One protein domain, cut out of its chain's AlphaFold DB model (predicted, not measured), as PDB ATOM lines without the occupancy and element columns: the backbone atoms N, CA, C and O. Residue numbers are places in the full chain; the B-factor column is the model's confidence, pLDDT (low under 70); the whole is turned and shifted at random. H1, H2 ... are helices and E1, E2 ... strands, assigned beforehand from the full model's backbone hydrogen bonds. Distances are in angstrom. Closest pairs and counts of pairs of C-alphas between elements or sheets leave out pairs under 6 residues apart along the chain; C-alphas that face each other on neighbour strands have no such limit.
ATOM      1  N   PRO A  17      87.099 190.778 212.460       31.45
ATOM      2  CA  PRO A  17      87.241 192.116 213.047       31.45
ATOM      3  C   PRO A  17      86.857 193.267 212.105       31.45
ATOM      4  O   PRO A  17      86.401 194.300 212.583       31.45
ATOM      5  N   VAL A  18      86.988 193.102 210.787       40.16
ATOM      6  CA  VAL A  18      86.619 194.123 209.790       40.16
ATOM      7  C   VAL A  18      85.102 194.248 209.694       40.16
ATOM      8  O   VAL A  18      84.560 195.350 209.693       40.16
ATOM      9  N   LEU A  19      84.406 193.113 209.716       50.22
ATOM     10  CA  LEU A  19      82.950 193.045 209.748       50.22
ATOM     11  C   LEU A  19      82.377 193.614 211.054       50.22
ATOM     12  O   LEU A  19      81.445 194.418 211.031       50.22
ATOM     13  N   ALA A  20      82.962 193.247 212.198       45.50
ATOM     14  CA  ALA A  20      82.585 193.816 213.487       45.50
ATOM     15  C   ALA A  20      82.847 195.331 213.534       45.50
ATOM     16  O   ALA A  20      82.002 196.077 214.025       45.50
ATOM     17  N   ALA A  21      83.965 195.800 212.971       40.69
ATOM     18  CA  ALA A  21      84.290 197.221 212.872       40.69
ATOM     19  C   ALA A  21      83.343 197.979 211.932       40.69
ATOM     20  O   ALA A  21      82.908 199.070 212.286       40.69
ATOM     21  N   ALA A  22      82.966 197.404 210.787       50.44
ATOM     22  CA  ALA A  22      82.010 198.000 209.854       50.44
ATOM     23  C   ALA A  22      80.611 198.115 210.483       50.44
ATOM     24  O   ALA A  22      79.999 199.183 210.457       50.44
ATOM     25  N   LEU A  23      80.140 197.053 211.147       55.03
ATOM     26  CA  LEU A  23      78.870 197.055 211.879       55.03
ATOM     27  C   LEU A  23      78.895 198.036 213.064       55.03
ATOM     28  O   LEU A  23      77.931 198.772 213.281       55.03
ATOM     29  N   ALA A  24      80.001 198.095 213.813       44.31
ATOM     30  CA  ALA A  24      80.176 199.024 214.927       44.31
ATOM     31  C   ALA A  24      80.280 200.489 214.465       44.31
ATOM     32  O   ALA A  24      79.696 201.374 215.092       44.31
ATOM     33  N   LEU A  25      80.971 200.760 213.354       45.69
ATOM     34  CA  LEU A  25      81.108 202.093 212.764       45.69
ATOM     35  C   LEU A  25      79.767 202.591 212.213       45.69
ATOM     36  O   LEU A  25      79.374 203.724 212.503       45.69
ATOM     37  N   ALA A  26      79.026 201.736 211.505       49.03
ATOM     38  CA  ALA A  26      77.685 202.045 211.015       49.03
ATOM     39  C   ALA A  26      76.700 202.310 212.171       49.03
ATOM     40  O   ALA A  26      75.937 203.279 212.138       49.03
ATOM     41  N   ARG A  27      76.777 201.516 213.252       49.59
ATOM     42  CA  ARG A  27      75.988 201.721 214.480       49.59
ATOM     43  C   ARG A  27      76.317 203.052 215.164       49.59
ATOM     44  O   ARG A  27      75.405 203.736 215.630       49.59
ATOM     45  N   ARG A  28      77.596 203.443 215.196       42.59
ATOM     46  CA  ARG A  28      78.074 204.684 215.828       42.59
ATOM     47  C   ARG A  28      77.721 205.938 215.026       42.59
ATOM     48  O   ARG A  28      77.434 206.966 215.628       42.59
ATOM     49  N   ARG A  29      77.711 205.862 213.691       45.56
ATOM     50  CA  ARG A  29      77.389 207.002 212.812       45.56
ATOM     51  C   ARG A  29      75.888 207.309 212.717       45.56
ATOM     52  O   ARG A  29      75.543 208.461 212.491       45.56
ATOM     53  N   THR A  48      71.937 192.509 194.168       68.06
ATOM     54  CA  THR A  48      72.746 191.696 193.249       68.06
ATOM     55  C   THR A  48      73.953 192.463 192.752       68.06
ATOM     56  O   THR A  48      75.046 191.911 192.746       68.06
ATOM     57  N   VAL A  49      73.792 193.736 192.386       76.19
ATOM     58  CA  VAL A  49      74.873 194.520 191.765       76.19
ATOM     59  C   VAL A  49      75.945 194.875 192.791       76.19
ATOM     60  O   VAL A  49      77.128 194.664 192.540       76.19
ATOM     61  N   ALA A  50      75.552 195.346 193.979       76.81
ATOM     62  CA  ALA A  50      76.505 195.681 195.034       76.81
ATOM     63  C   ALA A  50      77.245 194.433 195.554       76.81
ATOM     64  O   ALA A  50      78.458 194.469 195.767       76.81
ATOM     65  N   ALA A  51      76.534 193.312 195.720       74.81
ATOM     66  CA  ALA A  51      77.135 192.050 196.146       74.81
ATOM     67  C   ALA A  51      78.064 191.459 195.073       74.81
ATOM     68  O   ALA A  51      79.162 191.014 195.400       74.81
ATOM     69  N   ALA A  52      77.670 191.504 193.798       76.12
ATOM     70  CA  ALA A  52      78.500 191.038 192.693       76.12
ATOM     71  C   ALA A  52      79.737 191.924 192.475       76.12
ATOM     72  O   ALA A  52      80.808 191.394 192.205       76.12
ATOM     73  N   ALA A  53      79.647 193.240 192.690       82.81
ATOM     74  CA  ALA A  53      80.811 194.129 192.649       82.81
ATOM     75  C   ALA A  53      81.818 193.835 193.773       82.81
ATOM     76  O   ALA A  53      83.029 193.911 193.564       82.81
ATOM     77  N   LEU A  54      81.338 193.455 194.962       79.69
ATOM     78  CA  LEU A  54      82.208 193.009 196.054       79.69
ATOM     79  C   LEU A  54      82.907 191.676 195.726       79.69
ATOM     80  O   LEU A  54      84.078 191.520 196.070       79.69
ATOM     81  N   ILE A  55      82.219 190.750 195.044       76.62
ATOM     82  CA  ILE A  55      82.805 189.495 194.535       76.62
ATOM     83  C   ILE A  55      83.860 189.798 193.463       76.62
ATOM     84  O   ILE A  55      84.991 189.336 193.579       76.62
ATOM     85  N   ALA A  56      83.544 190.647 192.483       80.56
ATOM     86  CA  ALA A  56      84.492 191.054 191.445       80.56
ATOM     87  C   ALA A  56      85.760 191.684 192.048       80.56
ATOM     88  O   ALA A  56      86.881 191.319 191.696       80.56
ATOM     89  N   ALA A  57      85.611 192.562 193.047       81.25
ATOM     90  CA  ALA A  57      86.750 193.152 193.746       81.25
ATOM     91  C   ALA A  57      87.647 192.091 194.415       81.25
ATOM     92  O   ALA A  57      88.874 192.215 194.395       81.25
ATOM     93  N   GLN A  58      87.061 191.029 194.969       78.19
ATOM     94  CA  GLN A  58      87.808 189.926 195.586       78.19
ATOM     95  C   GLN A  58      88.508 189.030 194.592       78.19
ATOM     96  O   GLN A  58      89.650 188.647 194.846       78.19
ATOM     97  N   ASP A  59      87.854 188.709 193.482       79.06
ATOM     98  CA  ASP A  59      88.444 187.885 192.430       79.06
ATOM     99  C   ASP A  59      89.689 188.564 191.841       79.06
ATOM    100  O   ASP A  59      90.662 187.904 191.470       79.06
ATOM    101  N   ARG A  60      89.723 189.902 191.874       81.56
ATOM    102  CA  ARG A  60      90.899 190.723 191.545       81.56
ATOM    103  C   ARG A  60      91.950 190.825 192.656       81.56
ATOM    104  O   ARG A  60      93.002 191.432 192.455       81.56
ATOM    105  N   GLY A  61      91.694 190.249 193.826       76.44
ATOM    106  CA  GLY A  61      92.587 190.275 194.983       76.44
ATOM    107  C   GLY A  61      92.571 191.588 195.772       76.44
ATOM    108  O   GLY A  61      93.503 191.834 196.542       76.44
ATOM    109  N   HIS A  62      91.555 192.438 195.597       77.75
ATOM    110  CA  HIS A  62      91.403 193.655 196.392       77.75
ATOM    111  C   HIS A  62      90.797 193.356 197.771       77.75
ATOM    112  O   HIS A  62      90.022 192.415 197.942       77.75
ATOM    113  N   ASP A  63      91.130 194.191 198.763       75.12
ATOM    114  CA  ASP A  63      90.405 194.215 200.035       75.12
ATOM    115  C   ASP A  63      89.011 194.816 199.785       75.12
ATOM    116  O   ASP A  63      88.916 195.981 199.390       75.12
ATOM    117  N   PRO A  64      87.920 194.069 200.007       73.25
ATOM    118  CA  PRO A  64      86.581 194.546 199.696       73.25
ATOM    119  C   PRO A  64      86.032 195.483 200.788       73.25
ATOM    120  O   PRO A  64      84.912 195.981 200.672       73.25
ATOM    121  N   ALA A  65      86.780 195.729 201.871       73.88
ATOM    122  CA  ALA A  65      86.254 196.361 203.081       73.88
ATOM    123  C   ALA A  65      86.009 197.858 202.911       73.88
ATOM    124  O   ALA A  65      84.958 198.336 203.358       73.88
ATOM    125  N   PRO A  66      86.908 198.606 202.240       76.44
ATOM    126  CA  PRO A  66      86.645 199.996 201.904       76.44
ATOM    127  C   PRO A  66      85.403 200.130 201.015       76.44
ATOM    128  O   PRO A  66      84.520 200.930 201.324       76.44
ATOM    129  N   LEU A  67      85.272 199.282 199.987       78.88
ATOM    130  CA  LEU A  67      84.107 199.262 199.095       78.88
ATOM    131  C   LEU A  67      82.813 198.967 199.865       78.88
ATOM    132  O   LEU A  67      81.842 199.712 199.748       78.88
ATOM    133  N   LEU A  68      82.809 197.939 200.718       75.75
ATOM    134  CA  LEU A  68      81.657 197.612 201.561       75.75
ATOM    135  C   LEU A  68      81.256 198.795 202.452       75.75
ATOM    136  O   LEU A  68      80.069 199.100 202.569       75.75
ATOM    137  N   SER A  69      82.225 199.483 203.063       72.19
ATOM    138  CA  SER A  69      81.939 200.660 203.887       72.19
ATOM    139  C   SER A  69      81.247 201.763 203.085       72.19
ATOM    140  O   SER A  69      80.300 202.367 203.588       72.19
ATOM    141  N   HIS A  70      81.690 202.020 201.852       75.88
ATOM    142  CA  HIS A  70      81.074 203.026 200.986       75.88
ATOM    143  C   HIS A  70      79.676 202.612 200.508       75.88
ATOM    144  O   HIS A  70      78.769 203.442 200.516       75.88
ATOM    145  N   LEU A  71      79.462 201.336 200.177       74.62
ATOM    146  CA  LEU A  71      78.150 200.814 199.775       74.62
ATOM    147  C   LEU A  71      77.115 200.897 200.911       74.62
ATOM    148  O   LEU A  71      75.965 201.277 200.680       74.62
ATOM    149  N   LEU A  72      77.521 200.613 202.154       70.62
ATOM    150  CA  LEU A  72      76.653 200.758 203.331       70.62
ATOM    151  C   LEU A  72      76.254 202.220 203.593       70.62
ATOM    152  O   LEU A  72      75.149 202.485 204.086       70.62
ATOM    153  N   ASP A  73      77.134 203.168 203.260       64.88
ATOM    154  CA  ASP A  73      76.882 204.605 203.376       64.88
ATOM    155  C   ASP A  73      76.028 205.152 202.214       64.88
ATOM    156  O   ASP A  73      75.178 206.009 202.456       64.88
ATOM    157  N   GLY A  74      76.197 204.622 200.995       60.03
ATOM    158  CA  GLY A  74      75.523 205.064 199.764       60.03
ATOM    159  C   GLY A  74      74.127 204.479 199.517       60.03
ATOM    160  O   GLY A  74      73.335 205.087 198.803       60.03
ATOM    161  N   GLY A  75      73.787 203.351 200.150       54.78
ATOM    162  CA  GLY A  75      72.402 202.894 200.285       54.78
ATOM    163  C   GLY A  75      71.716 202.376 199.016       54.78
ATOM    164  O   GLY A  75      70.544 202.692 198.816       54.78
ATOM    165  N   GLY A  76      72.362 201.541 198.199       56.31
ATOM    166  CA  GLY A  76      71.606 200.811 197.176       56.31
ATOM    167  C   GLY A  76      72.406 199.981 196.180       56.31
ATOM    168  O   GLY A  76      73.632 200.002 196.164       56.31
ATOM    169  N   ASP A  77      71.648 199.288 195.329       70.19
ATOM    170  CA  ASP A  77      72.092 198.515 194.159       70.19
ATOM    171  C   ASP A  77      72.081 199.324 192.861       70.19
ATOM    172  O   ASP A  77      72.123 198.759 191.768       70.19
ATOM    173  N   ASP A  78      71.981 200.652 192.960       80.50
ATOM    174  CA  ASP A  78      72.084 201.514 191.790       80.50
ATOM    175  C   ASP A  78      73.498 201.392 191.184       80.50
ATOM    176  O   ASP A  78      74.481 201.652 191.887       80.50
ATOM    177  N   PRO A  79      73.634 201.027 189.896       85.56
ATOM    178  CA  PRO A  79      74.934 200.870 189.250       85.56
ATOM    179  C   PRO A  79      75.847 202.094 189.383       85.56
ATOM    180  O   PRO A  79      77.049 201.943 189.594       85.56
ATOM    181  N   ALA A  80      75.297 203.312 189.308       87.19
ATOM    182  CA  ALA A  80      76.096 204.528 189.441       87.19
ATOM    183  C   ALA A  80      76.591 204.737 190.882       87.19
ATOM    184  O   ALA A  80      77.739 205.136 191.085       87.19
ATOM    185  N   ALA A  81      75.768 204.410 191.884       84.81
ATOM    186  CA  ALA A  81      76.190 204.404 193.282       84.81
ATOM    187  C   ALA A  81      77.296 203.369 193.558       84.81
ATOM    188  O   ALA A  81      78.229 203.661 194.307       84.81
ATOM    189  N   VAL A  82      77.230 202.191 192.927       85.06
ATOM    190  CA  VAL A  82      78.268 201.150 193.042       85.06
ATOM    191  C   VAL A  82      79.596 201.625 192.447       85.06
ATOM    192  O   VAL A  82      80.629 201.491 193.101       85.06
ATOM    193  N   VAL A  83      79.570 202.244 191.263       91.12
ATOM    194  CA  VAL A  83      80.766 202.841 190.638       91.12
ATOM    195  C   VAL A  83      81.368 203.909 191.548       91.12
ATOM    196  O   VAL A  83      82.549 203.842 191.874       91.12
ATOM    197  N   ALA A  84      80.552 204.842 192.044       89.69
ATOM    198  CA  ALA A  84      81.027 205.909 192.921       89.69
ATOM    199  C   ALA A  84      81.618 205.374 194.240       89.69
ATOM    200  O   ALA A  84      82.603 205.914 194.745       89.69
ATOM    201  N   ALA A  85      81.036 204.310 194.802       86.50
ATOM    202  CA  ALA A  85      81.556 203.653 195.998       86.50
ATOM    203  C   ALA A  85      82.904 202.957 195.744       86.50
ATOM    204  O   ALA A  85      83.790 203.013 196.596       86.50
ATOM    205  N   ALA A  86      83.068 202.332 194.578       89.75
ATOM    206  CA  ALA A  86      84.321 201.717 194.157       89.75
ATOM    207  C   ALA A  86      85.418 202.752 193.886       89.75
ATOM    208  O   ALA A  86      86.524 202.600 194.404       89.75
ATOM    209  N   ASP A  87      85.096 203.845 193.197       93.44
ATOM    210  CA  ASP A  87      86.035 204.945 192.972       93.44
ATOM    211  C   ASP A  87      86.480 205.569 194.307       93.44
ATOM    212  O   ASP A  87      87.666 205.819 194.530       93.44
ATOM    213  N   ALA A  88      85.546 205.756 195.250       89.19
ATOM    214  CA  ALA A  88      85.852 206.246 196.595       89.19
ATOM    215  C   ALA A  88      86.733 205.277 197.406       89.19
ATOM    216  O   ALA A  88      87.540 205.716 198.227       89.19
ATOM    217  N   ALA A  89      86.622 203.973 197.141       86.38
ATOM    218  CA  ALA A  89      87.484 202.933 197.696       86.38
ATOM    219  C   ALA A  89      88.864 202.843 197.009       86.38
ATOM    220  O   ALA A  89      89.691 202.028 197.421       86.38
ATOM    221  N   GLY A  90      89.131 203.667 195.988       91.94
ATOM    222  CA  GLY A  90      90.372 203.646 195.212       91.94
ATOM    223  C   GLY A  90      90.449 202.506 194.190       91.94
ATOM    224  O   GLY A  90      91.548 202.120 193.794       91.94
ATOM    225  N   LEU A  91      89.302 201.949 193.796       92.62
ATOM    226  CA  LEU A  91      89.172 200.894 192.792       92.62
ATOM    227  C   LEU A  91      88.671 201.484 191.463       92.62
ATOM    228  O   LEU A  91      88.183 202.607 191.426       92.62
ATOM    229  N   ASP A  92      88.781 200.722 190.374       95.00
ATOM    230  CA  ASP A  92      88.170 201.091 189.091       95.00
ATOM    231  C   ASP A  92      86.686 200.698 189.110       95.00
ATOM    232  O   ASP A  92      86.336 199.534 188.896       95.00
ATOM    233  N   GLY A  93      85.810 201.654 189.432       91.31
ATOM    234  CA  GLY A  93      84.391 201.376 189.603       91.31
ATOM    235  C   GLY A  93      83.687 200.943 188.324       91.31
ATOM    236  O   GLY A  93      82.812 200.080 188.377       91.31
ATOM    237  N   ALA A  94      84.082 201.486 187.170       92.50
ATOM    238  CA  ALA A  94      83.493 201.115 185.887       92.50
ATOM    239  C   ALA A  94      83.841 199.668 185.514       92.50
ATOM    240  O   ALA A  94      82.956 198.909 185.115       92.50
ATOM    241  N   LEU A  95      85.105 199.275 185.698       92.44
ATOM    242  CA  LEU A  95      85.542 197.899 185.480       92.44
ATOM    243  C   LEU A  95      84.819 196.926 186.417       92.44
ATOM    244  O   LEU A  95      84.267 195.932 185.950       92.44
ATOM    245  N   LEU A  96      84.761 197.239 187.715       88.62
ATOM    246  CA  LEU A  96      84.081 196.390 188.698       88.62
ATOM    247  C   LEU A  96      82.589 196.249 188.416       88.62
ATOM    248  O   LEU A  96      82.030 195.177 188.628       88.62
ATOM    249  N   LEU A  97      81.938 197.304 187.923       89.75
ATOM    250  CA  LEU A  97      80.540 197.223 187.525       89.75
ATOM    251  C   LEU A  97      80.353 196.292 186.320       89.75
ATOM    252  O   LEU A  97      79.408 195.510 186.310       89.75
ATOM    253  N   CYS A  98      81.233 196.350 185.319       88.50
ATOM    254  CA  CYS A  98      81.187 195.420 184.190       88.50
ATOM    255  C   CYS A  98      81.365 193.967 184.650       88.50
ATOM    256  O   CYS A  98      80.545 193.119 184.304       88.50
ATOM    257  N   GLU A  99      82.381 193.705 185.471       86.06
ATOM    258  CA  GLU A  99      82.674 192.375 186.015       86.06
ATOM    259  C   GLU A  99      81.543 191.859 186.926       86.06
ATOM    260  O   GLU A  99      81.226 190.672 186.918       86.06
ATOM    261  N   ALA A 100      80.852 192.745 187.654       79.94
ATOM    262  CA  ALA A 100      79.695 192.388 188.477       79.94
ATOM    263  C   ALA A 100      78.525 191.795 187.664       79.94
ATOM    264  O   ALA A 100      77.731 191.022 188.200       79.94
ATOM    265  N   PHE A 101      78.407 192.139 186.379       81.88
ATOM    266  CA  PHE A 101      77.397 191.572 185.480       81.88
ATOM    267  C   PHE A 101      77.881 190.333 184.717       81.88
ATOM    268  O   PHE A 101      77.108 189.743 183.958       81.88
ATOM    269  N   GLU A 102      79.133 189.912 184.900       80.31
ATOM    270  CA  GLU A 102      79.630 188.687 184.288       80.31
ATOM    271  C   GLU A 102      79.032 187.442 184.951       80.31
ATOM    272  O   GLU A 102      78.753 187.397 186.153       80.31
ATOM    273  N   ALA A 103      78.874 186.381 184.155       69.12
ATOM    274  CA  ALA A 103      78.297 185.122 184.617       69.12
ATOM    275  C   ALA A 103      79.045 184.546 185.832       69.12
ATOM    276  O   ALA A 103      78.410 184.021 186.740       69.12
ATOM    277  N   ALA A 104      80.371 184.698 185.889       67.56
ATOM    278  CA  ALA A 104      81.191 184.169 186.977       67.56
ATOM    279  C   ALA A 104      80.858 184.806 188.343       67.56
ATOM    280  O   ALA A 104      80.730 184.097 189.347       67.56
ATOM    281  N   ALA A 105      80.648 186.127 188.381       63.31
ATOM    282  CA  ALA A 105      80.276 186.838 189.603       63.31
ATOM    283  C   ALA A 105      78.867 186.435 190.072       63.31
ATOM    284  O   ALA A 105      78.646 186.163 191.256       63.31
ATOM    285  N   LEU A 106      77.922 186.309 189.135       70.75
ATOM    286  CA  LEU A 106      76.541 185.905 189.416       70.75
ATOM    287  C   LEU A 106      76.421 184.434 189.850       70.75
ATOM    288  O   LEU A 106      75.621 184.103 190.731       70.75
ATOM    289  N   GLU A 107      77.225 183.540 189.272       72.44
ATOM    290  CA  GLU A 107      77.305 182.133 189.675       72.44
ATOM    291  C   GLU A 107      77.868 181.988 191.089       72.44
ATOM    292  O   GLU A 107      77.322 181.227 191.894       72.44
ATOM    293  N   THR A 108      78.912 182.753 191.412       67.12
ATOM    294  CA  THR A 108      79.499 182.804 192.758       67.12
ATOM    295  C   THR A 108      78.492 183.337 193.772       67.12
ATOM    296  O   THR A 108      78.299 182.738 194.833       67.12
ATOM    297  N   LEU A 109      77.773 184.409 193.429       67.19
ATOM    298  CA  LEU A 109      76.697 184.947 194.256       67.19
ATOM    299  C   LEU A 109      75.610 183.892 194.520       67.19
ATOM    300  O   LEU A 109      75.277 183.615 195.671       67.19
ATOM    301  N   SER A 110      75.143 183.220 193.467       68.50
ATOM    302  CA  SER A 110      74.145 182.148 193.561       68.50
ATOM    303  C   SER A 110      74.631 180.954 194.396       68.50
ATOM    304  O   SER A 110      73.858 180.321 195.119       68.50
ATOM    305  N   ALA A 111      75.916 180.599 194.306       67.31
ATOM    306  CA  ALA A 111      76.508 179.538 195.121       67.31
ATOM    307  C   ALA A 111      76.518 179.909 196.610       67.31
ATOM    308  O   ALA A 111      76.174 179.076 197.454       67.31
ATOM    309  N   ASN A 112      76.828 181.167 196.919       66.44
ATOM    310  CA  ASN A 112      76.814 181.701 198.276       66.44
ATOM    311  C   ASN A 112      75.406 181.675 198.888       66.44
ATOM    312  O   ASN A 112      75.249 181.273 200.041       66.44
ATOM    313  N   GLU A 113      74.379 182.031 198.112       68.00
ATOM    314  CA  GLU A 113      72.972 181.958 198.537       68.00
ATOM    315  C   GLU A 113      72.545 180.522 198.855       68.00
ATOM    316  O   GLU A 113      71.989 180.256 199.923       68.00
ATOM    317  N   ARG A 114      72.865 179.569 197.967       66.88
ATOM    318  CA  ARG A 114      72.576 178.143 198.194       66.88
ATOM    319  C   ARG A 114      73.256 177.618 199.454       66.88
ATOM    320  O   ARG A 114      72.648 176.863 200.211       66.88
ATOM    321  N   GLN A 115      74.501 178.022 199.695       65.12
ATOM    322  CA  GLN A 115      75.232 177.635 200.898       65.12
ATOM    323  C   GLN A 115      74.604 178.236 202.164       65.12
ATOM    324  O   GLN A 115      74.439 177.524 203.153       65.12
ATOM    325  N   ALA A 116      74.211 179.512 202.143       62.56
ATOM    326  CA  ALA A 116      73.534 180.152 203.270       62.56
ATOM    327  C   ALA A 116      72.195 179.465 203.599       62.56
ATOM    328  O   ALA A 116      71.912 179.190 204.769       62.56
ATOM    329  N   ALA A 117      71.416 179.113 202.572       65.19
ATOM    330  CA  ALA A 117      70.174 178.360 202.721       65.19
ATOM    331  C   ALA A 117      70.413 176.964 203.324       65.19
ATOM    332  O   ALA A 117      69.727 176.581 204.270       65.19
ATOM    333  N   ALA A 118      71.426 176.230 202.848       67.00
ATOM    334  CA  ALA A 118      71.789 174.914 203.387       67.00
ATOM    335  C   ALA A 118      72.204 174.960 204.871       67.00
ATOM    336  O   ALA A 118      72.055 173.978 205.595       67.00
ATOM    337  N   LEU A 119      72.703 176.108 205.329       63.81
ATOM    338  CA  LEU A 119      73.111 176.354 206.711       63.81
ATOM    339  C   LEU A 119      72.005 176.991 207.568       63.81
ATOM    340  O   LEU A 119      72.262 177.372 208.709       63.81
ATOM    341  N   ASN A 120      70.778 177.089 207.044       69.94
ATOM    342  CA  ASN A 120      69.627 177.718 207.697       69.94
ATOM    343  C   ASN A 120      69.900 179.160 208.169       69.94
ATOM    344  O   ASN A 120      69.356 179.613 209.180       69.94
ATOM    345  N   LEU A 121      70.729 179.907 207.433       62.31
ATOM    346  CA  LEU A 121      71.011 181.318 207.704       62.31
ATOM    347  C   LEU A 121      69.890 182.191 207.120       62.31
ATOM    348  O   LEU A 121      70.082 182.927 206.159       62.31
ATOM    349  N   GLY A 122      68.689 182.068 207.689       53.88
ATOM    350  CA  GLY A 122      67.470 182.713 207.184       53.88
ATOM    351  C   GLY A 122      67.308 184.192 207.549       53.88
ATOM    352  O   GLY A 122      66.308 184.803 207.186       53.88
ATOM    353  N   ALA A 123      68.254 184.774 208.290       54.88
ATOM    354  CA  ALA A 123      68.213 186.180 208.673       54.88
ATOM    355  C   ALA A 123      69.607 186.805 208.630       54.88
ATOM    356  O   ALA A 123      70.611 186.164 208.938       54.88
ATOM    357  N   LEU A 124      69.648 188.089 208.283       59.66
ATOM    358  CA  LEU A 124      70.854 188.904 208.283       59.66
ATOM    359  C   LEU A 124      70.789 189.909 209.458       59.66
ATOM    360  O   LEU A 124      69.707 190.403 209.770       59.66
ATOM    361  N   PRO A 125      71.912 190.244 210.117       61.75
ATOM    362  CA  PRO A 125      73.243 189.763 209.803       61.75
ATOM    363  C   PRO A 125      73.518 188.315 210.326       61.75
ATOM    364  O   PRO A 125      73.319 188.094 211.508       61.75
ATOM    365  N   ALA A 126      74.029 187.358 209.524       59.72
ATOM    366  CA  ALA A 126      74.599 186.071 209.952       59.72
ATOM    367  C   ALA A 126      76.130 185.911 209.735       59.72
ATOM    368  O   ALA A 126      76.691 186.407 208.769       59.72
ATOM    369  N   LEU A 127      76.804 185.173 210.617       61.84
ATOM    370  CA  LEU A 127      78.237 184.841 210.583       61.84
ATOM    371  C   LEU A 127      78.418 183.357 210.915       61.84
ATOM    372  O   LEU A 127      77.708 182.839 211.768       61.84
ATOM    373  N   ILE A 128      79.398 182.682 210.318       61.50
ATOM    374  CA  ILE A 128      79.850 181.366 210.789       61.50
ATOM    375  C   ILE A 128      81.193 181.571 211.478       61.50
ATOM    376  O   ILE A 128      82.151 182.017 210.850       61.50
ATOM    377  N   LEU A 129      81.258 181.264 212.768       61.62
ATOM    378  CA  LEU A 129      82.482 181.332 213.557       61.62
ATOM    379  C   LEU A 129      82.825 179.921 214.032       61.62
ATOM    380  O   LEU A 129      82.051 179.320 214.773       61.62
ATOM    381  N   ASP A 130      83.945 179.374 213.556       62.66
ATOM    382  CA  ASP A 130      84.416 178.024 213.899       62.66
ATOM    383  C   ASP A 130      83.338 176.932 213.732       62.66
ATOM    384  O   ASP A 130      83.151 176.061 214.578       62.66
ATOM    385  N   GLY A 131      82.574 177.005 212.635       61.00
ATOM    386  CA  GLY A 131      81.475 176.075 212.337       61.00
ATOM    387  C   GLY A 131      80.168 176.363 213.083       61.00
ATOM    388  O   GLY A 131      79.164 175.709 212.814       61.00
ATOM    389  N   THR A 132      80.145 177.360 213.970       65.19
ATOM    390  CA  THR A 132      78.941 177.776 214.693       65.19
ATOM    391  C   THR A 132      78.247 178.926 213.958       65.19
ATOM    392  O   THR A 132      78.861 179.980 213.773       65.19
ATOM    393  N   PRO A 133      76.974 178.776 213.552       65.94
ATOM    394  CA  PRO A 133      76.206 179.870 212.976       65.94
ATOM    395  C   PRO A 133      75.777 180.866 214.066       65.94
ATOM    396  O   PRO A 133      75.186 180.501 215.080       65.94
ATOM    397  N   LEU A 134      76.051 182.144 213.835       65.94
ATOM    398  CA  LEU A 134      75.655 183.280 214.658       65.94
ATOM    399  C   LEU A 134      74.725 184.156 213.826       65.94
ATOM    400  O   LEU A 134      75.161 184.766 212.856       65.94
ATOM    401  N   VAL A 135      73.450 184.219 214.197       71.06
ATOM    402  CA  VAL A 135      72.420 184.945 213.441       71.06
ATOM    403  C   VAL A 135      71.917 186.135 214.256       71.06
ATOM    404  O   VAL A 135      71.573 186.009 215.429       71.06
ATOM    405  N   GLY A 136      71.867 187.297 213.618       65.75
ATOM    406  CA  GLY A 136      71.574 188.592 214.218       65.75
ATOM    407  C   GLY A 136      72.822 189.293 214.759       65.75
ATOM    408  O   GLY A 136      73.771 188.672 215.243       65.75
ATOM    409  N   ALA A 137      72.810 190.627 214.728       65.25
ATOM    410  CA  ALA A 137      73.992 191.394 215.117       65.25
ATOM    411  C   ALA A 137      74.295 191.255 216.614       65.25
ATOM    412  O   ALA A 137      75.452 191.315 217.002       65.25
ATOM    413  N   ASP A 138      73.284 191.011 217.452       68.50
ATOM    414  CA  ASP A 138      73.484 190.783 218.885       68.50
ATOM    415  C   ASP A 138      74.227 189.473 219.164       68.50
ATOM    416  O   ASP A 138      75.003 189.390 220.115       68.50
ATOM    417  N   ALA A 139      74.003 188.424 218.365       69.75
ATOM    418  CA  ALA A 139      74.770 187.183 218.477       69.75
ATOM    419  C   ALA A 139      76.235 187.417 218.078       69.75
ATOM    420  O   ALA A 139      77.142 186.988 218.788       69.75
ATOM    421  N   ILE A 140      76.451 188.170 216.997       66.62
ATOM    422  CA  ILE A 140      77.784 188.522 216.494       66.62
ATOM    423  C   ILE A 140      78.543 189.405 217.497       66.62
ATOM    424  O   ILE A 140      79.683 189.104 217.839       66.62
ATOM    425  N   LEU A 141      77.919 190.468 218.010       65.69
ATOM    426  CA  LEU A 141      78.541 191.392 218.963       65.69
ATOM    427  C   LEU A 141      78.881 190.698 220.287       65.69
ATOM    428  O   LEU A 141      79.981 190.889 220.805       65.69
ATOM    429  N   ARG A 142      77.995 189.825 220.789       68.12
ATOM    430  CA  ARG A 142      78.276 189.008 221.980       68.12
ATOM    431  C   ARG A 142      79.455 188.064 221.764       68.12
ATOM    432  O   ARG A 142      80.320 187.984 222.629       68.12
ATOM    433  N   ALA A 143      79.519 187.392 220.614       64.44
ATOM    434  CA  ALA A 143      80.651 186.531 220.273       64.44
ATOM    435  C   ALA A 143      81.968 187.317 220.137       64.44
ATOM    436  O   ALA A 143      83.031 186.803 220.470       64.44
ATOM    437  N   ALA A 144      81.898 188.580 219.712       60.28
ATOM    438  CA  ALA A 144      83.044 189.482 219.630       60.28
ATOM    439  C   ALA A 144      83.474 190.081 220.988       60.28
ATOM    440  O   ALA A 144      84.394 190.897 221.027       60.28
ATOM    441  N   GLY A 145      82.818 189.720 222.097       59.97
ATOM    442  CA  GLY A 145      83.111 190.274 223.424       59.97
ATOM    443  C   GLY A 145      82.665 191.728 223.606       59.97
ATOM    444  O   GLY A 145      83.050 192.370 224.584       59.97
TER     445      GLY A 145
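What this domain is: This is residues 17 to 29 and 48 to 145 of the 148 residues of an uncharacterized protein of Nisaea sp (UniProt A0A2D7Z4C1). A small strand hairpin, E1 and E2, with H7 packed on it makes one lobe; a cluster of crossed helices, H2 to H5, makes the other. The long helix H6 bridges the lobes along one side, and H1 lies between them on the other side. The 111 printed residues, mostly helix, run H1 to H6, E1, E2, H7, with an antiparallel sheet E1 - E2. The whole is compact, radius of gyration of the C-alphas 14.5 A, spanning 38 by 33 by 23 A.

Where its parts are: E1 is residues 126 to 129 and E2 132 to 135; H7 is 137 to 143, ending at C-alpha 143 (80.651, 186.531, 220.273). H6, residues 103 to 118, is 22.3 A long. H1 is 17 to 29, 17.9 A, from C-alpha 17 (87.241, 192.116, 213.047). H2 is 48 to 59, 16.2 A; H3 65 to 74; H4 79 to 88; H5 93 to 100.

How they stand to each other: In the hairpin E1 and E2, N 127 and O 134 are within hydrogen-bond range at 2.8 A. The closest C-alphas of E2 and H7 are Leu 134 and Ile 140, 5.9 A. H6 touches H2 with residues 105 to 109 alone, about perpendicular at 75 degrees, closest C-alphas Ala 52 and Ala 105, 5.5 A. The hub H2 touches H5, about perpendicular at 82 degrees, C-alphas Ala 52 and Ala 100 closest at 4.6 A. H3 and H4 touch at a steep tilt of 49 degrees, opposite ways, closest C-alphas His 70 and Ala 85, 5.1 A. H1 and H3 only just touch, with 3 pairs of C-alphas within 8 A, the closest Ala 22 and Ser 69, 6.5 A. H1 and H6 are apart. Every O i to N i+4 pair is within hydrogen-bond range in H1 to H7.

The domain as a whole: The C-alphas of Cys 98 and Gly 145 are farthest apart, 39.6 A. Residues 30 to 47 are not printed; C-alphas 29 and 48 are 25.3 A apart across the cut. No link printed whole is long. Mean pLDDT of the printed part is 70.3; 58 residues are under 70, among them 17 to 29 and 108 to 134.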